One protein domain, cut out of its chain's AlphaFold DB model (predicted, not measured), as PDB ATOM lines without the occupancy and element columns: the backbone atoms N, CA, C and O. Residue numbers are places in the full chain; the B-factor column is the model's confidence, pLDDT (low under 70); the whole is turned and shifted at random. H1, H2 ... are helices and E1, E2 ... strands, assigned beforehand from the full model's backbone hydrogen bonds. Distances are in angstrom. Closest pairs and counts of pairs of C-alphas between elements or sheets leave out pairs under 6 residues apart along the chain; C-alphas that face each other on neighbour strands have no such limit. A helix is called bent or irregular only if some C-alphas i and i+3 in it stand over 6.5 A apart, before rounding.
ATOM      1  N   GLU A 718     155.273 215.521 214.625       69.38
ATOM      2  CA  GLU A 718     155.630 215.937 215.985       69.38
ATOM      3  C   GLU A 718     157.098 215.665 216.360       69.38
ATOM      4  O   GLU A 718     157.767 216.553 216.886       69.38
ATOM      5  N   ARG A 719     157.635 214.479 216.052       76.88
ATOM      6  CA  ARG A 719     159.027 214.112 216.350       76.88
ATOM      7  C   ARG A 719     160.011 214.929 215.518       76.88
ATOM      8  O   ARG A 719     161.013 215.394 216.047       76.88
ATOM      9  N   LEU A 720     159.727 215.157 214.235       75.75
ATOM     10  CA  LEU A 720     160.565 216.023 213.395       75.75
ATOM     11  C   LEU A 720     160.543 217.476 213.893       75.75
ATOM     12  O   LEU A 720     161.590 218.117 213.967       75.75
ATOM     13  N   ALA A 721     159.378 217.967 214.323       77.56
ATOM     14  CA  ALA A 721     159.252 219.293 214.922       77.56
ATOM     15  C   ALA A 721     160.039 219.427 216.241       77.56
ATOM     16  O   ALA A 721     160.635 220.474 216.494       77.56
ATOM     17  N   GLN A 722     160.087 218.375 217.066       80.94
ATOM     18  CA  GLN A 722     160.925 218.326 218.271       80.94
ATOM     19  C   GLN A 722     162.419 218.324 217.925       80.94
ATOM     20  O   GLN A 722     163.181 219.111 218.482       80.94
ATOM     21  N   LEU A 723     162.838 217.508 216.953       82.00
ATOM     22  CA  LEU A 723     164.238 217.405 216.521       82.00
ATOM     23  C   LEU A 723     164.777 218.687 215.871       82.00
ATOM     24  O   LEU A 723     165.984 218.911 215.841       82.00
ATOM     25  N   ALA A 724     163.898 219.551 215.366       79.56
ATOM     26  CA  ALA A 724     164.284 220.852 214.830       79.56
ATOM     27  C   ALA A 724     164.779 221.830 215.912       79.56
ATOM     28  O   ALA A 724     165.480 222.798 215.599       79.56
ATOM     29  N   GLN A 725     164.408 221.605 217.176       76.94
ATOM     30  CA  GLN A 725     164.747 222.492 218.284       76.94
ATOM     31  C   GLN A 725     166.252 222.457 218.592       76.94
ATOM     32  O   GLN A 725     166.962 221.496 218.283       76.94
ATOM     33  N   LYS A 726     166.769 223.531 219.204       67.81
ATOM     34  CA  LYS A 726     168.180 223.600 219.629       67.81
ATOM     35  C   LYS A 726     168.521 222.559 220.699       67.81
ATOM     36  O   LYS A 726     169.579 221.960 220.637       67.81
ATOM     37  N   SER A 727     167.572 222.255 221.580       76.06
ATOM     38  CA  SER A 727     167.698 221.227 222.621       76.06
ATOM     39  C   SER A 727     167.923 219.807 222.087       76.06
ATOM     40  O   SER A 727     168.326 218.933 222.846       76.06
ATOM     41  N   ALA A 728     167.682 219.549 220.796       77.75
ATOM     42  CA  ALA A 728     167.754 218.206 220.228       77.75
ATOM     43  C   ALA A 728     169.186 217.659 220.054       77.75
ATOM     44  O   ALA A 728     169.340 216.454 219.860       77.75
ATOM     45  N   ASP A 729     170.223 218.504 220.101       82.38
ATOM     46  CA  ASP A 729     171.644 218.110 220.066       82.38
ATOM     47  C   ASP A 729     172.477 218.694 221.226       82.38
ATOM     48  O   ASP A 729     173.697 218.514 221.254       82.38
ATOM     49  N   GLU A 730     171.835 219.352 222.194       84.94
ATOM     50  CA  GLU A 730     172.459 219.944 223.381       84.94
ATOM     51  C   GLU A 730     172.203 219.077 224.618       84.94
ATOM     52  O   GLU A 730     171.153 218.452 224.770       84.94
ATOM     53  N   CYS A 731     173.176 219.027 225.524       86.00
ATOM     54  CA  CYS A 731     173.005 218.340 226.789       86.00
ATOM     55  C   CYS A 731     172.158 219.188 227.738       86.00
ATOM     56  O   CYS A 731     172.557 220.290 228.101       86.00
ATOM     57  N   ASP A 732     171.062 218.636 228.249       89.69
ATOM     58  CA  ASP A 732     170.154 219.345 229.161       89.69
ATOM     59  C   ASP A 732     170.804 219.693 230.522       89.69
ATOM     60  O   ASP A 732     170.394 220.623 231.209       89.69
ATOM     61  N   CYS A 733     171.886 219.004 230.901       88.56
ATOM     62  CA  CYS A 733     172.621 219.292 232.135       88.56
ATOM     63  C   CYS A 733     173.646 220.430 232.001       88.56
ATOM     64  O   CYS A 733     173.813 221.194 232.952       88.56
ATOM     65  N   CYS A 734     174.393 220.508 230.894       88.31
ATOM     66  CA  CYS A 734     175.511 221.455 230.751       88.31
ATOM     67  C   CYS A 734     175.349 222.463 229.603       88.31
ATOM     68  O   CYS A 734     176.128 223.406 229.533       88.31
ATOM     69  N   GLY A 735     174.362 222.283 228.725       85.38
ATOM     70  CA  GLY A 735     174.104 223.130 227.557       85.38
ATOM     71  C   GLY A 735     175.051 222.909 226.371       85.38
ATOM     72  O   GLY A 735     174.873 223.534 225.332       85.38
ATOM     73  N   GLU A 736     176.049 222.031 226.494       84.38
ATOM     74  CA  GLU A 736     177.031 221.766 225.435       84.38
ATOM     75  C   GLU A 736     176.544 220.705 224.440       84.38
ATOM     76  O   GLU A 736     175.761 219.815 224.783       84.38
ATOM     77  N   LYS A 737     177.066 220.745 223.208       80.06
ATOM     78  CA  LYS A 737     176.687 219.802 222.145       80.06
ATOM     79  C   LYS A 737     177.070 218.354 222.448       80.06
ATOM     80  O   LYS A 737     178.134 218.060 222.999       80.06
ATOM     81  N   VAL A 738     176.222 217.425 222.015       78.25
ATOM     82  CA  VAL A 738     176.376 215.984 222.240       78.25
ATOM     83  C   VAL A 738     176.709 215.263 220.931       78.25
ATOM     84  O   VAL A 738     175.829 214.840 220.185       78.25
ATOM     85  N   GLU A 739     178.003 215.088 220.655       76.69
ATOM     86  CA  GLU A 739     178.488 214.429 219.425       76.69
ATOM     87  C   GLU A 739     178.890 212.952 219.607       76.69
ATOM     88  O   GLU A 739     179.042 212.216 218.630       76.69
ATOM     89  N   GLY A 740     179.115 212.525 220.853       76.44
ATOM     90  CA  GLY A 740     179.562 211.175 221.214       76.44
ATOM     91  C   GLY A 740     178.448 210.306 221.799       76.44
ATOM     92  O   GLY A 740     177.286 210.697 221.808       76.44
ATOM     93  N   ALA A 741     178.804 209.128 222.327       83.75
ATOM     94  CA  ALA A 741     177.842 208.297 223.050       83.75
ATOM     95  C   ALA A 741     177.174 209.102 224.177       83.75
ATOM     96  O   ALA A 741     177.840 209.852 224.898       83.75
ATOM     97  N   CYS A 742     175.859 208.960 224.319       86.00
ATOM     98  CA  CYS A 742     175.049 209.770 225.228       86.00
ATOM     99  C   CYS A 742     173.868 208.989 225.831       86.00
ATOM    100  O   CYS A 742     173.679 207.800 225.565       86.00
ATOM    101  N   TYR A 743     173.128 209.636 226.728       86.12
ATOM    102  CA  TYR A 743     171.893 209.112 227.302       86.12
ATOM    103  C   TYR A 743     170.706 209.940 226.830       86.12
ATOM    104  O   TYR A 743     170.796 211.164 226.790       86.12
ATOM    105  N   LEU A 744     169.600 209.262 226.537       85.31
ATOM    106  CA  LEU A 744     168.305 209.868 226.258       85.31
ATOM    107  C   LEU A 744     167.373 209.593 227.442       85.31
ATOM    108  O   LEU A 744     167.125 208.427 227.765       85.31
ATOM    109  N   ILE A 745     166.884 210.648 228.093       85.88
ATOM    110  CA  ILE A 745     165.932 210.572 229.208       85.88
ATOM    111  C   ILE A 745     164.748 211.457 228.854       85.88
ATOM    112  O   ILE A 745     164.913 212.671 228.762       85.88
ATOM    113  N   SER A 746     163.568 210.864 228.658       81.50
ATOM    114  CA  SER A 746     162.348 211.612 228.307       81.50
ATOM    115  C   SER A 746     162.572 212.611 227.154       81.50
ATOM    116  O   SER A 746     162.232 213.784 227.273       81.50
ATOM    117  N   ASP A 747     163.212 212.143 226.076       77.56
ATOM    118  CA  ASP A 747     163.585 212.906 224.869       77.56
ATOM    119  C   ASP A 747     164.673 213.989 225.031       77.56
ATOM    120  O   ASP A 747     165.000 214.685 224.070       77.56
ATOM    121  N   LEU A 748     165.303 214.094 226.206       84.94
ATOM    122  CA  LEU A 748     166.421 215.008 226.462       84.94
ATOM    123  C   LEU A 748     167.762 214.273 226.462       84.94
ATOM    124  O   LEU A 748     167.891 213.171 227.009       84.94
ATOM    125  N   LEU A 749     168.776 214.896 225.856       85.75
ATOM    126  CA  LEU A 749     170.119 214.337 225.761       85.75
ATOM    127  C   LEU A 749     170.982 214.707 226.967       85.75
ATOM    128  O   LEU A 749     170.989 215.839 227.449       85.75
ATOM    129  N   TYR A 750     171.795 213.751 227.406       87.50
ATOM    130  CA  TYR A 750     172.785 213.940 228.461       87.50
ATOM    131  C   TYR A 750     174.126 213.330 228.055       87.50
ATOM    132  O   TYR A 750     174.184 212.176 227.617       87.50
ATOM    133  N   HIS A 751     175.234 214.060 228.244       87.06
ATOM    134  CA  HIS A 751     176.560 213.444 228.132       87.06
ATOM    135  C   HIS A 751     176.713 212.317 229.151       87.06
ATOM    136  O   HIS A 751     176.111 212.319 230.227       87.06
ATOM    137  N   MET A 752     177.618 211.391 228.850       83.56
ATOM    138  CA  MET A 752     177.966 210.277 229.734       83.56
ATOM    139  C   MET A 752     178.293 210.692 231.168       83.56
ATOM    140  O   MET A 752     177.907 210.004 232.111       83.56
ATOM    141  N   ASN A 753     178.960 211.835 231.323       84.25
ATOM    142  CA  ASN A 753     179.413 212.337 232.618       84.25
ATOM    143  C   ASN A 753     178.394 213.276 233.283       84.25
ATOM    144  O   ASN A 753     178.579 213.666 234.434       84.25
ATOM    145  N   CYS A 754     177.319 213.621 232.572       86.81
ATOM    146  CA  CYS A 754     176.272 214.531 233.026       86.81
ATOM    147  C   CYS A 754     175.088 213.810 233.678       86.81
ATOM    148  O   CYS A 754     174.228 214.459 234.267       86.81
ATOM    149  N   ILE A 755     175.045 212.475 233.619       84.00
ATOM    150  CA  ILE A 755     174.068 211.682 234.364       84.00
ATOM    151  C   ILE A 755     174.632 211.267 235.730       84.00
ATOM    152  O   ILE A 755     175.799 210.885 235.867       84.00
ATOM    153  N   SER A 756     173.779 211.296 236.755       86.12
ATOM    154  CA  SER A 756     174.093 210.772 238.085       86.12
ATOM    155  C   SER A 756     173.224 209.563 238.413       86.12
ATOM    156  O   SER A 756     172.101 209.421 237.929       86.12
ATOM    157  N   CYS A 757     173.743 208.658 239.241       84.31
ATOM    158  CA  CYS A 757     172.933 207.545 239.722       84.31
ATOM    159  C   CYS A 757     171.784 208.061 240.609       84.31
ATOM    160  O   CYS A 757     172.048 208.807 241.557       84.31
ATOM    161  N   PRO A 758     170.529 207.621 240.397       80.56
ATOM    162  CA  PRO A 758     169.396 208.093 241.187       80.56
ATOM    163  C   PRO A 758     169.525 207.759 242.680       80.56
ATOM    164  O   PRO A 758     169.088 208.568 243.500       80.56
ATOM    165  N   GLN A 759     170.173 206.639 243.030       84.75
ATOM    166  CA  GLN A 759     170.336 206.179 244.413       84.75
ATOM    167  C   GLN A 759     171.571 206.770 245.109       84.75
ATOM    168  O   GLN A 759     171.454 207.301 246.207       84.75
ATOM    169  N   CYS A 760     172.762 206.684 244.502       88.75
ATOM    170  CA  CYS A 760     174.008 207.109 245.154       88.75
ATOM    171  C   CYS A 760     174.499 208.499 244.731       88.75
ATOM    172  O   CYS A 760     175.537 208.936 245.224       88.75
ATOM    173  N   LYS A 761     173.805 209.167 243.796       86.31
ATOM    174  CA  LYS A 761     174.060 210.535 243.294       86.31
ATOM    175  C   LYS A 761     175.459 210.806 242.733       86.31
ATOM    176  O   LYS A 761     175.763 211.934 242.366       86.31
ATOM    177  N   LYS A 762     176.304 209.782 242.612       82.75
ATOM    178  CA  LYS A 762     177.623 209.899 241.990       82.75
ATOM    179  C   LYS A 762     177.458 210.139 240.493       82.75
ATOM    180  O   LYS A 762     176.718 209.408 239.827       82.75
ATOM    181  N   THR A 763     178.137 211.170 240.004       75.50
ATOM    182  CA  THR A 763     178.419 211.381 238.584       75.50
ATOM    183  C   THR A 763     179.405 210.311 238.124       75.50
ATOM    184  O   THR A 763     180.096 209.712 238.951       75.50
ATOM    185  N   ASP A 764     179.407 209.990 236.830       73.00
ATOM    186  CA  ASP A 764     180.173 208.852 236.306       73.00
ATOM    187  C   ASP A 764     179.721 207.521 236.947       73.00
ATOM    188  O   ASP A 764     180.502 206.645 237.283       73.00
ATOM    189  N   ALA A 765     178.422 207.361 237.211       72.31
ATOM    190  CA  ALA A 765     177.903 206.170 237.891       72.31
ATOM    191  C   ALA A 765     177.925 204.912 237.016       72.31
ATOM    192  O   ALA A 765     177.999 203.794 237.514       72.31
ATOM    193  N   TYR A 766     177.875 205.080 235.707       74.38
ATOM    194  CA  TYR A 766     177.866 203.998 234.731       74.38
ATOM    195  C   TYR A 766     179.221 204.066 234.022       74.38
ATOM    196  O   TYR A 766     179.588 205.167 233.636       74.38
ATOM    197  N   THR A 767     180.004 202.993 233.883       60.22
ATOM    198  CA  THR A 767     181.277 202.992 233.107       60.22
ATOM    199  C   THR A 767     181.161 202.109 231.879       60.22
ATOM    200  O   THR A 767     180.342 201.200 231.899       60.22
ATOM    201  N   SER A 768     182.041 202.376 230.906       59.88
ATOM    202  CA  SER A 768     182.282 201.668 229.638       59.88
ATOM    203  C   SER A 768     181.140 201.764 228.612       59.88
ATOM    204  O   SER A 768     179.961 201.661 228.940       59.88
ATOM    205  N   GLU A 769     181.481 202.061 227.353       62.25
ATOM    206  CA  GLU A 769     180.525 201.958 226.235       62.25
ATOM    207  C   GLU A 769     180.142 200.483 226.011       62.25
ATOM    208  O   GLU A 769     179.001 200.193 225.658       62.25
ATOM    209  N   ASP A 770     181.060 199.561 226.321       57.94
ATOM    210  CA  ASP A 770     180.936 198.143 226.008       57.94
ATOM    211  C   ASP A 770     179.919 197.403 226.883       57.94
ATOM    212  O   ASP A 770     179.020 196.769 226.334       57.94
ATOM    213  N   ASP A 771     179.955 197.592 228.208       52.75
ATOM    214  CA  ASP A 771     179.019 196.948 229.148       52.75
ATOM    215  C   ASP A 771     177.561 197.413 228.950       52.75
ATOM    216  O   ASP A 771     176.614 196.804 229.458       52.75
ATOM    217  N   ARG A 772     177.361 198.552 228.272       63.25
ATOM    218  CA  ARG A 772     176.064 199.235 228.158       63.25
ATOM    219  C   ARG A 772     175.300 198.901 226.888       63.25
ATOM    220  O   ARG A 772     174.078 199.021 226.912       63.25
ATOM    221  N   GLU A 773     175.989 198.522 225.816       57.66
ATOM    222  CA  GLU A 773     175.338 197.963 224.624       57.66
ATOM    223  C   GLU A 773     174.874 196.519 224.883       57.66
ATOM    224  O   GLU A 773     173.860 196.106 224.333       57.66
ATOM    225  N   GLU A 774     175.543 195.789 225.786       52.56
ATOM    226  CA  GLU A 774     175.192 194.406 226.155       52.56
ATOM    227  C   GLU A 774     174.070 194.291 227.204       52.56
ATOM    228  O   GLU A 774     173.329 193.307 227.216       52.56
ATOM    229  N   ARG A 775     173.920 195.271 228.107       56.16
ATOM    230  CA  ARG A 775     172.899 195.243 229.171       56.16
ATOM    231  C   ARG A 775     171.730 196.174 228.860       56.16
ATOM    232  O   ARG A 775     171.887 197.395 228.909       56.16
ATOM    233  N   GLU A 776     170.526 195.606 228.707       51.94
ATOM    234  CA  GLU A 776     169.268 196.367 228.549       51.94
ATOM    235  C   GLU A 776     169.106 197.455 229.631       51.94
ATOM    236  O   GLU A 776     168.681 198.578 229.351       51.94
ATOM    237  N   ARG A 777     169.541 197.169 230.868       63.94
ATOM    238  CA  ARG A 777     169.648 198.145 231.963       63.94
ATOM    239  C   ARG A 777     171.059 198.133 232.534       63.94
ATOM    240  O   ARG A 777     171.445 197.230 233.272       63.94
ATOM    241  N   GLY A 778     171.843 199.153 232.198       70.12
ATOM    242  CA  GLY A 778     173.158 199.358 232.803       70.12
ATOM    243  C   GLY A 778     173.030 199.508 234.320       70.12
ATOM    244  O   GLY A 778     172.170 200.237 234.808       70.12
ATOM    245  N   SER A 779     173.874 198.817 235.078       77.81
ATOM    246  CA  SER A 779     173.941 198.953 236.534       77.81
ATOM    247  C   SER A 779     174.941 200.038 236.914       77.81
ATOM    248  O   SER A 779     176.007 200.151 236.309       77.81
ATOM    249  N   CYS A 780     174.629 200.824 237.938       81.25
ATOM    250  CA  CYS A 780     175.592 201.764 238.493       81.25
ATOM    251  C   CYS A 780     176.753 201.004 239.157       81.25
ATOM    252  O   CYS A 780     176.537 200.146 240.012       81.25
ATOM    253  N   ARG A 781     177.991 201.368 238.813       79.19
ATOM    254  CA  ARG A 781     179.234 200.751 239.302       79.19
ATOM    255  C   ARG A 781     179.453 200.916 240.810       79.19
ATOM    256  O   ARG A 781     180.257 200.203 241.392       79.19
ATOM    257  N   PHE A 782     178.777 201.884 241.437       83.12
ATOM    258  CA  PHE A 782     178.979 202.226 242.849       83.12
ATOM    259  C   PHE A 782     177.946 201.602 243.796       83.12
ATOM    260  O   PHE A 782     178.315 201.197 244.892       83.12
ATOM    261  N   CYS A 783     176.663 201.567 243.415       86.12
ATOM    262  CA  CYS A 783     175.570 200.993 244.227       86.12
ATOM    263  C   CYS A 783     175.100 199.623 243.713       86.12
ATOM    264  O   CYS A 783     174.302 198.981 244.384       86.12
ATOM    265  N   GLY A 784     175.480 199.222 242.494       78.31
ATOM    266  CA  GLY A 784     174.909 198.063 241.793       78.31
ATOM    267  C   GLY A 784     173.472 198.265 241.300       78.31
ATOM    268  O   GLY A 784     172.928 197.409 240.611       78.31
ATOM    269  N   CYS A 785     172.851 199.397 241.625       82.88
ATOM    270  CA  CYS A 785     171.464 199.668 241.310       82.88
ATOM    271  C   CYS A 785     171.236 199.873 239.813       82.88
ATOM    272  O   CYS A 785     172.047 200.494 239.116       82.88
ATOM    273  N   LEU A 786     170.133 199.306 239.324       76.62
ATOM    274  CA  LEU A 786     169.757 199.381 237.921       76.62
ATOM    275  C   LEU A 786     169.416 200.822 237.546       76.62
ATOM    276  O   LEU A 786     168.829 201.572 238.328       76.62
ATOM    277  N   ARG A 787     169.813 201.195 236.333       77.25
ATOM    278  CA  ARG A 787     169.403 202.439 235.692       77.25
ATOM    279  C   ARG A 787     167.881 202.469 235.512       77.25
ATOM    280  O   ARG A 787     167.256 201.424 235.332       77.25
ATOM    281  N   ASP A 788     167.324 203.677 235.571       75.19
ATOM    282  CA  ASP A 788     165.899 203.941 235.354       75.19
ATOM    283  C   ASP A 788     165.434 203.422 233.980       75.19
ATOM    284  O   ASP A 788     166.189 203.473 233.005       75.19
ATOM    285  N   GLU A 789     164.195 202.937 233.911       72.19
ATOM    286  CA  GLU A 789     163.568 202.393 232.700       72.19
ATOM    287  C   GLU A 789     163.449 203.447 231.598       72.19
ATOM    288  O   GLU A 789     163.601 203.131 230.421       72.19
ATOM    289  N   ASN A 790     163.275 204.714 231.981       78.25
ATOM    290  CA  ASN A 790     163.146 205.832 231.047       78.25
ATOM    291  C   ASN A 790     164.493 206.349 230.510       78.25
ATOM    292  O   ASN A 790     164.518 207.303 229.736       78.25
ATOM    293  N   THR A 791     165.622 205.763 230.929       80.62
ATOM    294  CA  THR A 791     166.958 206.169 230.476       80.62
ATOM    295  C   THR A 791     167.510 205.187 229.448       80.62
ATOM    296  O   THR A 791     167.974 204.090 229.786       80.62
ATOM    297  N   THR A 792     167.561 205.626 228.195       83.06
ATOM    298  CA  THR A 792     168.116 204.849 227.083       83.06
ATOM    299  C   THR A 792     169.567 205.240 226.831       83.06
ATOM    300  O   THR A 792     169.908 206.421 226.790       83.06
ATOM    301  N   PHE A 793     170.449 204.253 226.666       84.00
ATOM    302  CA  PHE A 793     171.820 204.497 226.222       84.00
ATOM    303  C   PHE A 793     171.863 204.587 224.693       84.00
ATOM    304  O   PHE A 793     171.401 203.678 224.001       84.00
ATOM    305  N   LEU A 794     172.441 205.666 224.176       83.19
ATOM    306  CA  LEU A 794     172.707 205.866 222.759       83.19
ATOM    307  C   LEU A 794     174.213 205.733 222.520       83.19
ATOM    308  O   LEU A 794     174.995 206.635 222.829       83.19
ATOM    309  N   GLY A 795     174.626 204.596 221.959       81.19
ATOM    310  CA  GLY A 795     175.992 204.406 221.474       81.19
ATOM    311  C   GLY A 795     176.335 205.386 220.345       81.19
ATOM    312  O   GLY A 795     175.449 205.984 219.728       81.19
ATOM    313  N   LYS A 796     177.628 205.537 220.028       83.06
ATOM    314  CA  LYS A 796     178.115 206.508 219.021       83.06
ATOM    315  C   LYS A 796     177.382 206.409 217.678       83.06
ATOM    316  O   LYS A 796     177.057 207.427 217.076       83.06
ATOM    317  N   ARG A 797     177.096 205.187 217.214       84.44
ATOM    318  CA  ARG A 797     176.433 204.948 215.921       84.44
ATOM    319  C   ARG A 797     174.966 205.391 215.941       84.44
ATOM    320  O   ARG A 797     174.546 206.131 215.059       84.44
ATOM    321  N   ARG A 798     174.212 205.036 216.988       85.62
ATOM    322  CA  ARG A 798     172.833 205.521 217.182       85.62
ATOM    323  C   ARG A 798     172.779 207.040 217.345       85.62
ATOM    324  O   ARG A 798     171.875 207.669 216.806       85.62
ATOM    325  N   GLN A 799     173.777 207.637 218.001       84.25
ATOM    326  CA  GLN A 799     173.853 209.093 218.108       84.25
ATOM    327  C   GLN A 799     174.077 209.769 216.751       84.25
ATOM    328  O   GLN A 799     173.455 210.790 216.476       84.25
ATOM    329  N   TYR A 800     174.909 209.211 215.868       84.75
ATOM    330  CA  TYR A 800     175.052 209.763 214.517       84.75
ATOM    331  C   TYR A 800     173.752 209.704 213.708       84.75
ATOM    332  O   TYR A 800     173.455 210.664 213.003       84.75
ATOM    333  N   ILE A 801     172.948 208.646 213.856       86.88
ATOM    334  CA  ILE A 801     171.605 208.580 213.255       86.88
ATOM    335  C   ILE A 801     170.708 209.688 213.817       86.88
ATOM    336  O   ILE A 801     170.061 210.401 213.053       86.88
ATOM    337  N   HIS A 802     170.692 209.865 215.140       82.88
ATOM    338  CA  HIS A 802     169.921 210.927 215.791       82.88
ATOM    339  C   HIS A 802     170.310 212.313 215.265       82.88
ATOM    340  O   HIS A 802     169.452 213.072 214.820       82.88
ATOM    341  N   LEU A 803     171.609 212.618 215.221       83.94
ATOM    342  CA  LEU A 803     172.123 213.886 214.696       83.94
ATOM    343  C   LEU A 803     171.808 214.081 213.208       83.94
ATOM    344  O   LEU A 803     171.594 215.212 212.772       83.94
ATOM    345  N   LEU A 804     171.748 213.002 212.426       86.12
ATOM    346  CA  LEU A 804     171.361 213.058 211.020       86.12
ATOM    347  C   LEU A 804     169.891 213.465 210.858       86.12
ATOM    348  O   LEU A 804     169.582 214.336 210.045       86.12
ATOM    349  N   TRP A 805     169.002 212.907 211.683       87.25
ATOM    350  CA  TRP A 805     167.601 213.324 211.738       87.25
ATOM    351  C   TRP A 805     167.430 214.760 212.253       87.25
ATOM    352  O   TRP A 805     166.596 215.490 211.721       87.25
ATOM    353  N   VAL A 806     168.243 215.208 213.219       82.56
ATOM    354  CA  VAL A 806     168.285 216.619 213.658       82.56
ATOM    355  C   VAL A 806     168.704 217.541 212.508       82.56
ATOM    356  O   VAL A 806     168.062 218.564 212.268       82.56
ATOM    357  N   ALA A 807     169.753 217.180 211.763       84.50
ATOM    358  CA  ALA A 807     170.216 217.952 210.611       84.50
ATOM    359  C   ALA A 807     169.141 218.036 209.517       84.50
ATOM    360  O   ALA A 807     168.866 219.124 209.009       84.50
ATOM    361  N   PHE A 808     168.486 216.914 209.207       86.62
ATOM    362  CA  PHE A 808     167.366 216.865 208.269       86.62
ATOM    363  C   PHE A 808     166.190 217.728 208.736       86.62
ATOM    364  O   PHE A 808     165.640 218.504 207.956       86.62
ATOM    365  N   ALA A 809     165.839 217.668 210.022       84.44
ATOM    366  CA  ALA A 809     164.741 218.461 210.546       84.44
ATOM    367  C   ALA A 809     165.025 219.970 210.473       84.44
ATOM    368  O   ALA A 809     164.201 220.757 210.008       84.44
ATOM    369  N   ARG A 810     166.233 220.387 210.859       82.56
ATOM    370  CA  ARG A 810     166.663 221.789 210.750       82.56
ATOM    371  C   ARG A 810     166.716 222.269 209.304       82.56
ATOM    372  O   ARG A 810     166.347 223.414 209.042       82.56
ATOM    373  N   PHE A 811     167.111 221.400 208.374       85.81
ATOM    374  CA  PHE A 811     167.040 221.673 206.942       85.81
ATOM    375  C   PHE A 811     165.606 222.027 206.517       85.81
ATOM    376  O   PHE A 811     165.405 223.106 205.956       85.81
ATOM    377  N   LEU A 812     164.606 221.212 206.875       85.12
ATOM    378  CA  LEU A 812     163.200 221.468 206.526       85.12
ATOM    379  C   LEU A 812     162.707 222.828 207.034       85.12
ATOM    380  O   LEU A 812     162.108 223.587 206.268       85.12
ATOM    381  N   VAL A 813     163.039 223.189 208.280       83.06
ATOM    382  CA  VAL A 813     162.724 224.520 208.831       83.06
ATOM    383  C   VAL A 813     163.420 225.629 208.048       83.06
ATOM    384  O   VAL A 813     162.777 226.609 207.670       83.06
ATOM    385  N   SER A 814     164.722 225.487 207.787       81.25
ATOM    386  CA  SER A 814     165.512 226.509 207.087       81.25
ATOM    387  C   SER A 814     165.027 226.748 205.654       81.25
ATOM    388  O   SER A 814     164.983 227.890 205.196       81.25
ATOM    389  N   SER A 815     164.578 225.686 204.985       82.00
ATOM    390  CA  SER A 815     164.048 225.708 203.623       82.00
ATOM    391  C   SER A 815     162.548 226.008 203.559       82.00
ATOM    392  O   SER A 815     162.001 226.080 202.461       82.00
ATOM    393  N   LYS A 816     161.882 226.225 204.705       83.81
ATOM    394  CA  LYS A 816     160.433 226.482 204.814       83.81
ATOM    395  C   LYS A 816     159.574 225.385 204.170       83.81
ATOM    396  O   LYS A 816     158.537 225.676 203.575       83.81
ATOM    397  N   ILE A 817     160.014 224.134 204.273       82.94
ATOM    398  CA  ILE A 817     159.306 222.967 203.743       82.94
ATOM    399  C   ILE A 817     158.448 222.367 204.857       82.94
ATOM    400  O   ILE A 817     158.928 222.146 205.968       82.94
ATOM    401  N   ASP A 818     157.177 222.100 204.557       79.69
ATOM    402  CA  ASP A 818     156.268 221.454 205.501       79.69
ATOM    403  C   ASP A 818     156.691 220.000 205.768       79.69
ATOM    404  O   ASP A 818     156.998 219.240 204.846       79.69
ATOM    405  N   TRP A 819     156.672 219.598 207.039       76.38
ATOM    406  CA  TRP A 819     157.021 218.254 207.504       76.38
ATOM    407  C   TRP A 819     156.237 217.140 206.808       76.38
ATOM    408  O   TRP A 819     156.765 216.049 206.605       76.38
ATOM    409  N   THR A 820     154.987 217.410 206.421       73.44
ATOM    410  CA  THR A 820     154.113 216.460 205.717       73.44
ATOM    411  C   THR A 820     154.659 216.064 204.350       73.44
ATOM    412  O   THR A 820     154.408 214.950 203.899       73.44
ATOM    413  N   VAL A 821     155.462 216.922 203.712       74.75
ATOM    414  CA  VAL A 821     156.105 216.615 202.427       74.75
ATOM    415  C   VAL A 821     157.117 215.485 202.583       74.75
ATOM    416  O   VAL A 821     157.167 214.607 201.730       74.75
ATOM    417  N   ALA A 822     157.865 215.446 203.690       65.25
ATOM    418  CA  ALA A 822     158.835 214.382 203.959       65.25
ATOM    419  C   ALA A 822     158.191 213.001 204.177       65.25
ATOM    420  O   ALA A 822     158.877 211.988 204.078       65.25
ATOM    421  N   LEU A 823     156.884 212.966 204.457       65.31
ATOM    422  CA  LEU A 823     156.125 211.759 204.783       65.31
ATOM    423  C   LEU A 823     155.229 211.272 203.633       65.31
ATOM    424  O   LEU A 823     154.503 210.296 203.813       65.31
ATOM    425  N   LYS A 824     155.255 211.927 202.463       66.62
ATOM    426  CA  LYS A 824     154.428 211.510 201.323       66.62
ATOM    427  C   LYS A 824     154.840 210.126 200.809       66.62
ATOM    428  O   LYS A 824     156.024 209.842 200.586       66.62
TER     429      LYS A 824
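Overview. This is residues 718 to 824 of the 867 residues of an uncharacterized protein of Lophium mytilinum (UniProt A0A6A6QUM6). A small three-stranded sheet sits in the middle of an elongated body, with a long helix, H3, running away from it on one side and irregular loops with the short helix H2 on the other. H1 packs crosswise on H3 away from the sheet, and H4 lies beside the far end of H3, near both H3 and H1. The printed part has 107 residues, with four named helices and three named strands in the order H1 E1 E2 H2 E3 H3 H4; the sheet's order is E2 E1 E3, antiparallel throughout. The class is mixed, helices and strands, though under half of the residues, 47 of 107, are in named elements. The whole is only just compact, close to loose, with a radius of gyration of the C-alphas of 15.6 A and spans of 49 by 26 by 20 A.

Arrangement. H1, residues 718 to 723, touches H3, residues 796 to 814, with residues 805 to 810 of H3 alone. The closest C-alphas are those of Leu 723 and Val 806, 5.0 A apart, and the lines are about perpendicular at 74 degrees. E1, residues 742 to 745, and E2, residues 748 to 751, form a hairpin of antiparallel strands; N 743 and O 750 are within hydrogen-bond range at 2.9 A. On the other side of E1, E3, residues 791 to 794, is its antiparallel neighbour, with N 794 and O 742 at 2.8 A. H2, residues 770 to 774, only grazes the sheet with residues 772 to 773; its closest C-alphas with E3 are those of Arg 772 and Phe 793, 7.0 A apart. H3 is on the sheet through residues 796 to 802, and together they make two layers, a helix on one face of a sheet. H4, residues 819 to 823, is close to H3 but not clearly touching, with the C-alphas of Leu 812 and Trp 819 7.0 A apart. Every O i to N i+4 pair is within hydrogen-bond range in H1 and H3; H2 has 0 of 1, with 0 of 2 O i to N i+3 pairs, and H4 has 0 of 1, with 2 of 2.

Along the chain. H1 begins at C-alpha 718, (155.630, 215.937, 215.985), and is 8.7 A long. E1 is 10.0 A, E2 10.4 A, H2 6.9 A and E3 9.6 A long. H3 runs 26.5 A from C-alpha 796 at (178.115, 206.508, 219.021). H4, 7.1 A long, ends at C-alpha 823, (156.125, 211.759, 204.783).

Size, cuts and confidence. The two C-alphas farthest apart are those of Cys 783 and Lys 816, 49.3 A. The printed part has no cut. The links H1 to E1, E2 to H2 and H2 to E3 are long. The mean pLDDT of the printed part is 78.7; residue 718, residue 726, residues 767 to 777 and residues 822 to 824 are under 70.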